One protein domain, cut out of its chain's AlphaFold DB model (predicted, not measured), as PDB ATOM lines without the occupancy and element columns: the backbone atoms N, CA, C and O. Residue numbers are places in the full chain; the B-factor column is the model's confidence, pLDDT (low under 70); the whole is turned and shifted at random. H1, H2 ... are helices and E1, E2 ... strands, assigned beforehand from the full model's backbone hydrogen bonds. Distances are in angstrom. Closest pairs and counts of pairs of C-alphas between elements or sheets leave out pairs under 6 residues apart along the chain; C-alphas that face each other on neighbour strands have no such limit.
ATOM      1  N   GLU A   7     245.424 213.643 209.781       93.56
ATOM      2  CA  GLU A   7     246.384 213.105 210.736       93.56
ATOM      3  C   GLU A   7     245.771 213.165 212.133       93.56
ATOM      4  O   GLU A   7     244.948 214.036 212.405       93.56
ATOM      5  N   THR A   8     246.143 212.231 213.007       94.12
ATOM      6  CA  THR A   8     245.612 212.153 214.374       94.12
ATOM      7  C   THR A   8     246.761 212.011 215.358       94.12
ATOM      8  O   THR A   8     247.596 211.122 215.205       94.12
ATOM      9  N   CYS A   9     246.794 212.861 216.382       93.31
ATOM     10  CA  CYS A   9     247.759 212.756 217.473       93.31
ATOM     11  C   CYS A   9     247.405 211.586 218.402       93.31
ATOM     12  O   CYS A   9     246.287 211.520 218.907       93.31
ATOM     13  N   SER A  10     248.355 210.702 218.712       91.81
ATOM     14  CA  SER A  10     248.123 209.561 219.611       91.81
ATOM     15  C   SER A  10     247.931 209.957 221.082       91.81
ATOM     16  O   SER A  10     247.300 209.219 221.835       91.81
ATOM     17  N   ARG A  11     248.430 211.134 221.500       90.19
ATOM     18  CA  ARG A  11     248.277 211.646 222.876       90.19
ATOM     19  C   ARG A  11     246.925 212.321 223.088       90.19
ATOM     20  O   ARG A  11     246.075 211.779 223.785       90.19
ATOM     21  N   CYS A  12     246.724 213.484 222.464       89.69
ATOM     22  CA  CYS A  12     245.527 214.304 222.670       89.69
ATOM     23  C   CYS A  12     244.336 213.912 221.789       89.69
ATOM     24  O   CYS A  12     243.277 214.514 221.929       89.69
ATOM     25  N   ARG A  13     244.507 212.963 220.856       90.06
ATOM     26  CA  ARG A  13     243.489 212.529 219.877       90.06
ATOM     27  C   ARG A  13     242.945 213.622 218.958       90.06
ATOM     28  O   ARG A  13     241.972 213.400 218.242       90.06
ATOM     29  N   GLU A  14     243.598 214.778 218.922       89.44
ATOM     30  CA  GLU A  14     243.297 215.833 217.964       89.44
ATOM     31  C   GLU A  14     243.532 215.330 216.539       89.44
ATOM     32  O   GLU A  14     244.547 214.678 216.269       89.44
ATOM     33  N   ARG A  15     242.584 215.628 215.647       91.12
ATOM     34  CA  ARG A  15     242.597 215.183 214.256       91.12
ATOM     35  C   ARG A  15     242.481 216.377 213.324       91.12
ATOM     36  O   ARG A  15     241.460 217.059 213.328       91.12
ATOM     37  N   TRP A  16     243.508 216.605 212.515       91.75
ATOM     38  CA  TRP A  16     243.561 217.734 211.593       91.75
ATOM     39  C   TRP A  16     244.437 217.442 210.374       91.75
ATOM     40  O   TRP A  16     245.048 216.381 210.255       91.75
ATOM     41  N   PHE A  17     244.482 218.376 209.433       90.69
ATOM     42  CA  PHE A  17     245.347 218.295 208.259       90.69
ATOM     43  C   PHE A  17     246.725 218.894 208.558       90.69
ATOM     44  O   PHE A  17     246.810 219.888 209.274       90.69
ATOM     45  N   ALA A  18     247.781 218.336 207.953       87.25
ATOM     46  CA  ALA A  18     249.145 218.881 208.003       87.25
ATOM     47  C   ALA A  18     249.632 219.217 209.432       87.25
ATOM     48  O   ALA A  18     250.179 220.288 209.685       87.25
ATOM     49  N   MET A  19     249.414 218.297 210.371       89.38
ATOM     50  CA  MET A  19     249.788 218.427 211.779       89.38
ATOM     51  C   MET A  19     251.289 218.247 212.038       89.38
ATOM     52  O   MET A  19     251.736 218.559 213.143       89.38
ATOM     53  N   ASP A  20     252.047 217.729 211.063       88.50
ATOM     54  CA  ASP A  20     253.490 217.451 211.172       88.50
ATOM     55  C   ASP A  20     253.812 216.601 212.417       88.50
ATOM     56  O   ASP A  20     254.572 216.982 213.315       88.50
ATOM     57  N   LEU A  21     253.144 215.446 212.515       92.69
ATOM     58  CA  LEU A  21     253.290 214.549 213.658       92.69
ATOM     59  C   LEU A  21     254.725 214.017 213.753       92.69
ATOM     60  O   LEU A  21     255.245 213.393 212.827       92.69
ATOM     61  N   LYS A  22     255.338 214.162 214.929       90.50
ATOM     62  CA  LYS A  22     256.639 213.563 215.241       90.50
ATOM     63  C   LYS A  22     256.419 212.304 216.058       90.50
ATOM     64  O   LYS A  22     256.064 212.388 217.231       90.50
ATOM     65  N   GLY A  23     256.606 211.145 215.428       89.50
ATOM     66  CA  GLY A  23     256.341 209.856 216.075       89.50
ATOM     67  C   GLY A  23     254.910 209.776 216.610       89.50
ATOM     68  O   GLY A  23     254.718 209.443 217.771       89.50
ATOM     69  N   GLU A  24     253.932 210.169 215.784       92.00
ATOM     70  CA  GLU A  24     252.489 210.186 216.102       92.00
ATOM     71  C   GLU A  24     252.041 211.248 217.122       92.00
ATOM     72  O   GLU A  24     250.855 211.350 217.430       92.00
ATOM     73  N   VAL A  25     252.956 212.088 217.614       92.69
ATOM     74  CA  VAL A  25     252.653 213.150 218.580       92.69
ATOM     75  C   VAL A  25     252.659 214.515 217.896       92.69
ATOM     76  O   VAL A  25     253.598 214.859 217.175       92.69
ATOM     77  N   CYS A  26     251.626 215.324 218.140       93.06
ATOM     78  CA  CYS A  26     251.566 216.689 217.627       93.06
ATOM     79  C   CYS A  26     252.553 217.617 218.348       93.06
ATOM     80  O   CYS A  26     252.950 217.397 219.499       93.06
ATOM     81  N   HIS A  27     252.907 218.718 217.686       92.62
ATOM     82  CA  HIS A  27     253.839 219.704 218.227       92.62
ATOM     83  C   HIS A  27     253.387 220.286 219.581       92.62
ATOM     84  O   HIS A  27     254.209 220.493 220.477       92.62
ATOM     85  N   ALA A  28     252.079 220.496 219.771       90.31
ATOM     86  CA  ALA A  28     251.526 221.027 221.017       90.31
ATOM     87  C   ALA A  28     251.769 220.089 222.213       90.31
ATOM     88  O   ALA A  28     252.220 220.544 223.265       90.31
ATOM     89  N   CYS A  29     251.524 218.785 222.053       90.88
ATOM     90  CA  CYS A  29     251.816 217.792 223.087       90.88
ATOM     91  C   CYS A  29     253.321 217.692 223.357       90.88
ATOM     92  O   CYS A  29     253.739 217.735 224.512       90.88
ATOM     93  N   PHE A  30     254.140 217.642 222.302       89.50
ATOM     94  CA  PHE A  30     255.598 217.571 222.435       89.50
ATOM     95  C   PHE A  30     256.171 218.738 223.258       89.50
ATOM     96  O   PHE A  30     257.037 218.534 224.106       89.50
ATOM     97  N   LEU A  31     255.672 219.961 223.045       89.56
ATOM     98  CA  LEU A  31     256.133 221.143 223.780       89.56
ATOM     99  C   LEU A  31     255.627 221.224 225.225       89.56
ATOM    100  O   LEU A  31     256.308 221.825 226.060       89.56
ATOM    101  N   ARG A  32     254.437 220.690 225.521       88.62
ATOM    102  CA  ARG A  32     253.844 220.734 226.869       88.62
ATOM    103  C   ARG A  32     254.469 219.701 227.802       88.62
ATOM    104  O   ARG A  32     254.754 220.016 228.956       88.62
ATOM    105  N   ASP A  33     254.724 218.502 227.294       85.75
ATOM    106  CA  ASP A  33     255.189 217.357 228.076       85.75
ATOM    107  C   ASP A  33     256.715 217.389 228.297       85.75
ATOM    108  O   ASP A  33     257.471 216.582 227.754       85.75
ATOM    109  N   LYS A  34     257.191 218.349 229.100       81.94
ATOM    110  CA  LYS A  34     258.615 218.489 229.459       81.94
ATOM    111  C   LYS A  34     258.963 217.746 230.753       81.94
ATOM    112  O   LYS A  34     258.188 217.728 231.705       81.94
ATOM    113  N   GLY A  35     260.196 217.238 230.823       78.56
ATOM    114  CA  GLY A  35     260.805 216.767 232.074       78.56
ATOM    115  C   GLY A  35     260.366 215.376 232.535       78.56
ATOM    116  O   GLY A  35     260.272 215.158 233.737       78.56
ATOM    117  N   SER A  36     260.095 214.459 231.601       78.75
ATOM    118  CA  SER A  36     259.762 213.049 231.885       78.75
ATOM    119  C   SER A  36     258.611 212.862 232.884       78.75
ATOM    120  O   SER A  36     258.586 211.885 233.628       78.75
ATOM    121  N   LYS A  37     257.666 213.810 232.929       80.75
ATOM    122  CA  LYS A  37     256.484 213.719 233.787       80.75
ATOM    123  C   LYS A  37     255.494 212.721 233.199       80.75
ATOM    124  O   LYS A  37     255.120 212.841 232.035       80.75
ATOM    125  N   THR A  38     255.070 211.781 234.032       84.38
ATOM    126  CA  THR A  38     254.030 210.797 233.735       84.38
ATOM    127  C   THR A  38     252.923 210.910 234.789       84.38
ATOM    128  O   THR A  38     253.259 211.014 235.974       84.38
ATOM    129  N   PRO A  39     251.637 210.881 234.405       88.75
ATOM    130  CA  PRO A  39     251.140 210.755 233.032       88.75
ATOM    131  C   PRO A  39     251.343 212.041 232.210       88.75
ATOM    132  O   PRO A  39     251.547 213.129 232.758       88.75
ATOM    133  N   PHE A  40     251.319 211.920 230.881       89.12
ATOM    134  CA  PHE A  40     251.379 213.082 229.988       89.12
ATOM    135  C   PHE A  40     250.107 213.928 230.109       89.12
ATOM    136  O   PHE A  40     249.013 213.390 230.293       89.12
ATOM    137  N   LEU A  41     250.227 215.250 229.957       88.44
ATOM    138  CA  LEU A  41     249.157 216.183 230.328       88.44
ATOM    139  C   LEU A  41     247.860 215.939 229.551       88.44
ATOM    140  O   LEU A  41     246.780 215.986 230.126       88.44
ATOM    141  N   MET A  42     247.981 215.707 228.245       87.88
ATOM    142  CA  MET A  42     246.864 215.513 227.318       87.88
ATOM    143  C   MET A  42     246.844 214.064 226.840       87.88
ATOM    144  O   MET A  42     246.986 213.816 225.648       87.88
ATOM    145  N   SER A  43     246.786 213.113 227.770       88.44
ATOM    146  CA  SER A  43     246.798 211.679 227.469       88.44
ATOM    147  C   SER A  43     245.642 210.947 228.137       88.44
ATOM    148  O   SER A  43     245.068 211.431 229.114       88.44
ATOM    149  N   ALA A  44     245.335 209.753 227.626       87.81
ATOM    150  CA  ALA A  44     244.330 208.869 228.213       87.81
ATOM    151  C   ALA A  44     244.685 208.448 229.651       87.81
ATOM    152  O   ALA A  44     243.796 208.309 230.479       87.81
ATOM    153  N   GLU A  45     245.979 208.317 229.973       89.44
ATOM    154  CA  GLU A  45     246.456 208.022 231.335       89.44
ATOM    155  C   GLU A  45     246.116 209.134 232.339       89.44
ATOM    156  O   GLU A  45     246.063 208.883 233.538       89.44
ATOM    157  N   ASN A  46     245.892 210.359 231.854       90.94
ATOM    158  CA  ASN A  46     245.462 211.503 232.653       90.94
ATOM    159  C   ASN A  46     243.949 211.770 232.524       90.94
ATOM    160  O   ASN A  46     243.517 212.901 232.721       90.94
ATOM    161  N   GLU A  47     243.156 210.771 232.114       88.50
ATOM    162  CA  GLU A  47     241.690 210.861 231.973       88.50
ATOM    163  C   GLU A  47     241.215 212.010 231.058       88.50
ATOM    164  O   GLU A  47     240.091 212.496 231.157       88.50
ATOM    165  N   MET A  48     242.069 212.450 230.126       88.00
ATOM    166  CA  MET A  48     241.750 213.537 229.186       88.00
ATOM    167  C   MET A  48     240.986 213.069 227.946       88.00
ATOM    168  O   MET A  48     240.653 213.877 227.079       88.00
ATOM    169  N   ASP A  49     240.735 211.768 227.844       83.25
ATOM    170  CA  ASP A  49     239.866 211.186 226.840       83.25
ATOM    171  C   ASP A  49     238.507 210.863 227.477       83.25
ATOM    172  O   ASP A  49     238.446 209.965 228.318       83.25
ATOM    173  N   PRO A  50     237.420 211.549 227.082       78.62
ATOM    174  CA  PRO A  50     236.089 211.274 227.616       78.62
ATOM    175  C   PRO A  50     235.548 209.902 227.175       78.62
ATOM    176  O   PRO A  50     234.536 209.457 227.713       78.62
ATOM    177  N   GLU A  59     219.775 212.035 222.808       89.06
ATOM    178  CA  GLU A  59     220.181 212.753 221.599       89.06
ATOM    179  C   GLU A  59     219.809 214.231 221.742       89.06
ATOM    180  O   GLU A  59     218.687 214.567 222.132       89.06
ATOM    181  N   LEU A  60     220.761 215.112 221.446       88.75
ATOM    182  CA  LEU A  60     220.526 216.549 221.462       88.75
ATOM    183  C   LEU A  60     219.732 216.950 220.218       88.75
ATOM    184  O   LEU A  60     220.010 216.508 219.104       88.75
ATOM    185  N   THR A  61     218.758 217.838 220.390       91.81
ATOM    186  CA  THR A  61     218.138 218.517 219.251       91.81
ATOM    187  C   THR A  61     219.135 219.481 218.608       91.81
ATOM    188  O   THR A  61     220.026 220.007 219.274       91.81
ATOM    189  N   GLN A  62     218.935 219.812 217.328       86.88
ATOM    190  CA  GLN A  62     219.775 220.791 216.623       86.88
ATOM    191  C   GLN A  62     219.925 222.116 217.398       86.88
ATOM    192  O   GLN A  62     220.990 222.727 217.401       86.88
ATOM    193  N   VAL A  63     218.864 222.567 218.075       87.06
ATOM    194  CA  VAL A  63     218.886 223.801 218.874       87.06
ATOM    195  C   VAL A  63     219.773 223.645 220.111       87.06
ATOM    196  O   VAL A  63     220.555 224.542 220.417       87.06
ATOM    197  N   GLU A  64     219.683 222.516 220.811       85.25
ATOM    198  CA  GLU A  64     220.516 222.240 221.986       85.25
ATOM    199  C   GLU A  64     221.990 222.086 221.609       85.25
ATOM    200  O   GLU A  64     222.849 222.654 222.283       85.25
ATOM    201  N   GLU A  65     222.291 221.410 220.496       84.19
ATOM    202  CA  GLU A  65     223.651 221.336 219.952       84.19
ATOM    203  C   GLU A  65     224.219 222.731 219.675       84.19
ATOM    204  O   GLU A  65     225.342 223.032 220.078       84.19
ATOM    205  N   MET A  66     223.434 223.616 219.047       81.44
ATOM    206  CA  MET A  66     223.847 224.994 218.758       81.44
ATOM    207  C   MET A  66     224.094 225.833 220.020       81.44
ATOM    208  O   MET A  66     224.949 226.717 219.997       81.44
ATOM    209  N   ILE A  67     223.359 225.580 221.108       77.81
ATOM    210  CA  ILE A  67     223.520 226.291 222.388       77.81
ATOM    211  C   ILE A  67     224.722 225.751 223.179       77.81
ATOM    212  O   ILE A  67     225.433 226.525 223.821       77.81
ATOM    213  N   ILE A  68     224.961 224.437 223.139       76.62
ATOM    214  CA  ILE A  68     226.077 223.779 223.836       76.62
ATOM    215  C   ILE A  68     227.401 223.999 223.095       76.62
ATOM    216  O   ILE A  68     228.457 224.104 223.730       76.62
ATOM    217  N   ALA A  69     227.374 224.086 221.762       71.25
ATOM    218  CA  ALA A  69     228.555 224.347 220.961       71.25
ATOM    219  C   ALA A  69     229.202 225.669 221.399       71.25
ATOM    220  O   ALA A  69     228.697 226.768 221.180       71.25
ATOM    221  N   ARG A  70     230.398 225.552 221.984       58.22
ATOM    222  CA  ARG A  70     231.245 226.648 222.490       58.22
ATOM    223  C   ARG A  70     231.665 227.664 221.405       58.22
ATOM    224  O   ARG A  70     232.417 228.590 221.692       58.22
ATOM    225  N   SER A  71     231.206 227.469 220.167       56.59
ATOM    226  CA  SER A  71     231.532 228.199 218.944       56.59
ATOM    227  C   SER A  71     230.401 229.096 218.428       56.59
ATOM    228  O   SER A  71     230.473 229.543 217.283       56.59
ATOM    229  N   HIS A  72     229.383 229.434 219.230       55.03
ATOM    230  CA  HIS A  72     228.532 230.572 218.872       55.03
ATOM    231  C   HIS A  72     229.332 231.877 219.032       55.03
ATOM    232  O   HIS A  72     229.268 232.555 220.061       55.03
ATOM    233  N   VAL A  73     230.127 232.224 218.014       56.66
ATOM    234  CA  VAL A  73     230.913 233.460 217.984       56.66
ATOM    235  C   VAL A  73     229.944 234.641 217.941       56.66
ATOM    236  O   VAL A  73     229.431 235.020 216.891       56.66
ATOM    237  N   GLN A  74     229.687 235.251 219.096       57.38
ATOM    238  CA  GLN A  74     229.045 236.560 219.144       57.38
ATOM    239  C   GLN A  74     230.079 237.608 218.717       57.38
ATOM    240  O   GLN A  74     230.889 238.069 219.519       57.38
ATOM    241  N   MET A  75     230.088 237.959 217.428       61.81
ATOM    242  CA  MET A  75     230.912 239.057 216.918       61.81
ATOM    243  C   MET A  75     230.209 240.392 217.161       61.81
ATOM    244  O   MET A  75     229.167 240.671 216.569       61.81
ATOM    245  N   MET A  76     230.804 241.252 217.989       62.56
ATOM    246  CA  MET A  76     230.345 242.630 218.139       62.56
ATOM    247  C   MET A  76     231.033 243.510 217.089       62.56
ATOM    248  O   MET A  76     232.238 243.765 217.170       62.56
ATOM    249  N   VAL A  77     230.273 243.965 216.089       72.00
ATOM    250  CA  VAL A  77     230.773 244.828 215.007       72.00
ATOM    251  C   VAL A  77     230.394 246.283 215.277       72.00
ATOM    252  O   VAL A  77     229.219 246.629 215.374       72.00
ATOM    253  N   HIS A  78     231.399 247.150 215.341       76.25
ATOM    254  CA  HIS A  78     231.258 248.592 215.491       76.25
ATOM    255  C   HIS A  78     231.498 249.278 214.148       76.25
ATOM    256  O   HIS A  78     232.467 248.981 213.444       76.25
ATOM    257  N   ARG A  79     230.631 250.229 213.795       79.00
ATOM    258  CA  ARG A  79     230.806 251.070 212.607       79.00
ATOM    259  C   ARG A  79     231.403 252.413 213.014       79.00
ATOM    260  O   ARG A  79     230.760 253.180 213.727       79.00
ATOM    261  N   TYR A  80     232.599 252.713 212.517       80.25
ATOM    262  CA  TYR A  80     233.236 254.013 212.704       80.25
ATOM    263  C   TYR A  80     232.914 254.975 211.550       80.25
ATOM    264  O   TYR A  80     232.493 254.578 210.456       80.25
ATOM    265  N   ARG A  81     233.100 256.279 211.799       75.81
ATOM    266  CA  ARG A  81     233.021 257.311 210.754       75.81
ATOM    267  C   ARG A  81     234.074 257.019 209.677       75.81
ATOM    268  O   ARG A  81     235.201 256.675 210.005       75.81
ATOM    269  N   GLY A  82     233.698 257.157 208.404       80.44
ATOM    270  CA  GLY A  82     234.577 256.839 207.268       80.44
ATOM    271  C   GLY A  82     234.417 255.427 206.690       80.44
ATOM    272  O   GLY A  82     235.329 254.951 206.028       80.44
ATOM    273  N   HIS A  83     233.275 254.762 206.918       73.06
ATOM    274  CA  HIS A  83     232.958 253.434 206.354       73.06
ATOM    275  C   HIS A  83     233.921 252.309 206.771       73.06
ATOM    276  O   HIS A  83     234.062 251.319 206.061       73.06
ATOM    277  N   GLN A  84     234.561 252.440 207.934       74.44
ATOM    278  CA  GLN A  84     235.415 251.397 208.499       74.44
ATOM    279  C   GLN A  84     234.650 250.598 209.560       74.44
ATOM    280  O   GLN A  84     233.884 251.164 210.349       74.44
ATOM    281  N   TYR A  85     234.868 249.283 209.575       74.25
ATOM    282  CA  TYR A  85     234.306 248.363 210.561       74.25
ATOM    283  C   TYR A  85     235.399 247.896 211.518       74.25
ATOM    284  O   TYR A  85     236.511 247.585 211.096       74.25
ATOM    285  N   HIS A  86     235.068 247.826 212.801       68.50
ATOM    286  CA  HIS A  86     235.923 247.261 213.838       68.50
ATOM    287  C   HIS A  86     235.181 246.150 214.563       68.50
ATOM    288  O   HIS A  86     233.987 246.274 214.835       68.50
ATOM    289  N   TYR A  87     235.880 245.069 214.880       69.56
ATOM    290  CA  TYR A  87     235.325 243.923 215.589       69.56
ATOM    291  C   TYR A  87     236.073 243.710 216.906       69.56
ATOM    292  O   TYR A  87     237.287 243.890 216.980       69.56
ATOM    293  N   SER A  88     235.328 243.324 217.940       61.72
ATOM    294  CA  SER A  88     235.841 242.949 219.261       61.72
ATOM    295  C   SER A  88     235.210 241.611 219.659       61.72
ATOM    296  O   SER A  88     233.989 241.465 219.579       61.72
ATOM    297  N   GLY A  89     236.033 240.618 220.017       61.97
ATOM    298  CA  GLY A  89     235.589 239.269 220.389       61.97
ATOM    299  C   GLY A  89     236.660 238.190 220.195       61.97
ATOM    300  O   GLY A  89     237.741 238.455 219.668       61.97
TER     301      GLY A  89
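This is residues 7 to 50 and 59 to 89 of the 93 residues of the protein "Pep1-1" of Metarhizium robertsii (strain ARSEF 23 / ATCC MYA-3075) (UniProt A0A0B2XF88). There is little regular structure: residues 7 to 50 make a loop-rich lobe with E1 and H1, and beyond a cut residues 59 to 89 make a drawn-out strand of chain, with H2 near one end and the hairpin E2, E3 at the other. The 75 printed residues run E1, H1, H2, E2, E3, a mixed class with 26 residues in named elements. The whole is extended, radius of gyration of the C-alphas 19.4 A, spanning 55 by 37 by 23 A.

E1 is residues 15 to 17, beginning at C-alpha (242.597, 215.183, 214.256). H1 is residues 27 to 32, H2 62 to 68, 10.0 A long. E2 is residues 76 to 80, 12.9 A, and E3 84 to 88, 13.7 A, ending at C-alpha (235.841, 242.949, 219.261).

Residues 7 to 8 pair antiparallel with 15 to 16 of E1, which pairs with no named strand. E1 and H1 are apart, as are H1 and H2. Residues 61 to 67, of which 62 to 67 belong to H2, stand free. E2 and E3 form an antiparallel hairpin at 150 degrees, with a tight link; N 78 and O 86 are 2.8 A apart, within hydrogen-bond range. In H1 and H2 every O i to N i+4 pair is within hydrogen-bond range.

The C-alphas of Thr 38 and Gly 82, the two farthest apart, are 56.6 A apart. Residues 51 to 58 are not printed; C-alphas 50 and 59 are 17.1 A apart across the cut. Residues 33 to 50 hold no named element. Residues 70 to 76 and 86 to 89 have pLDDT under 70.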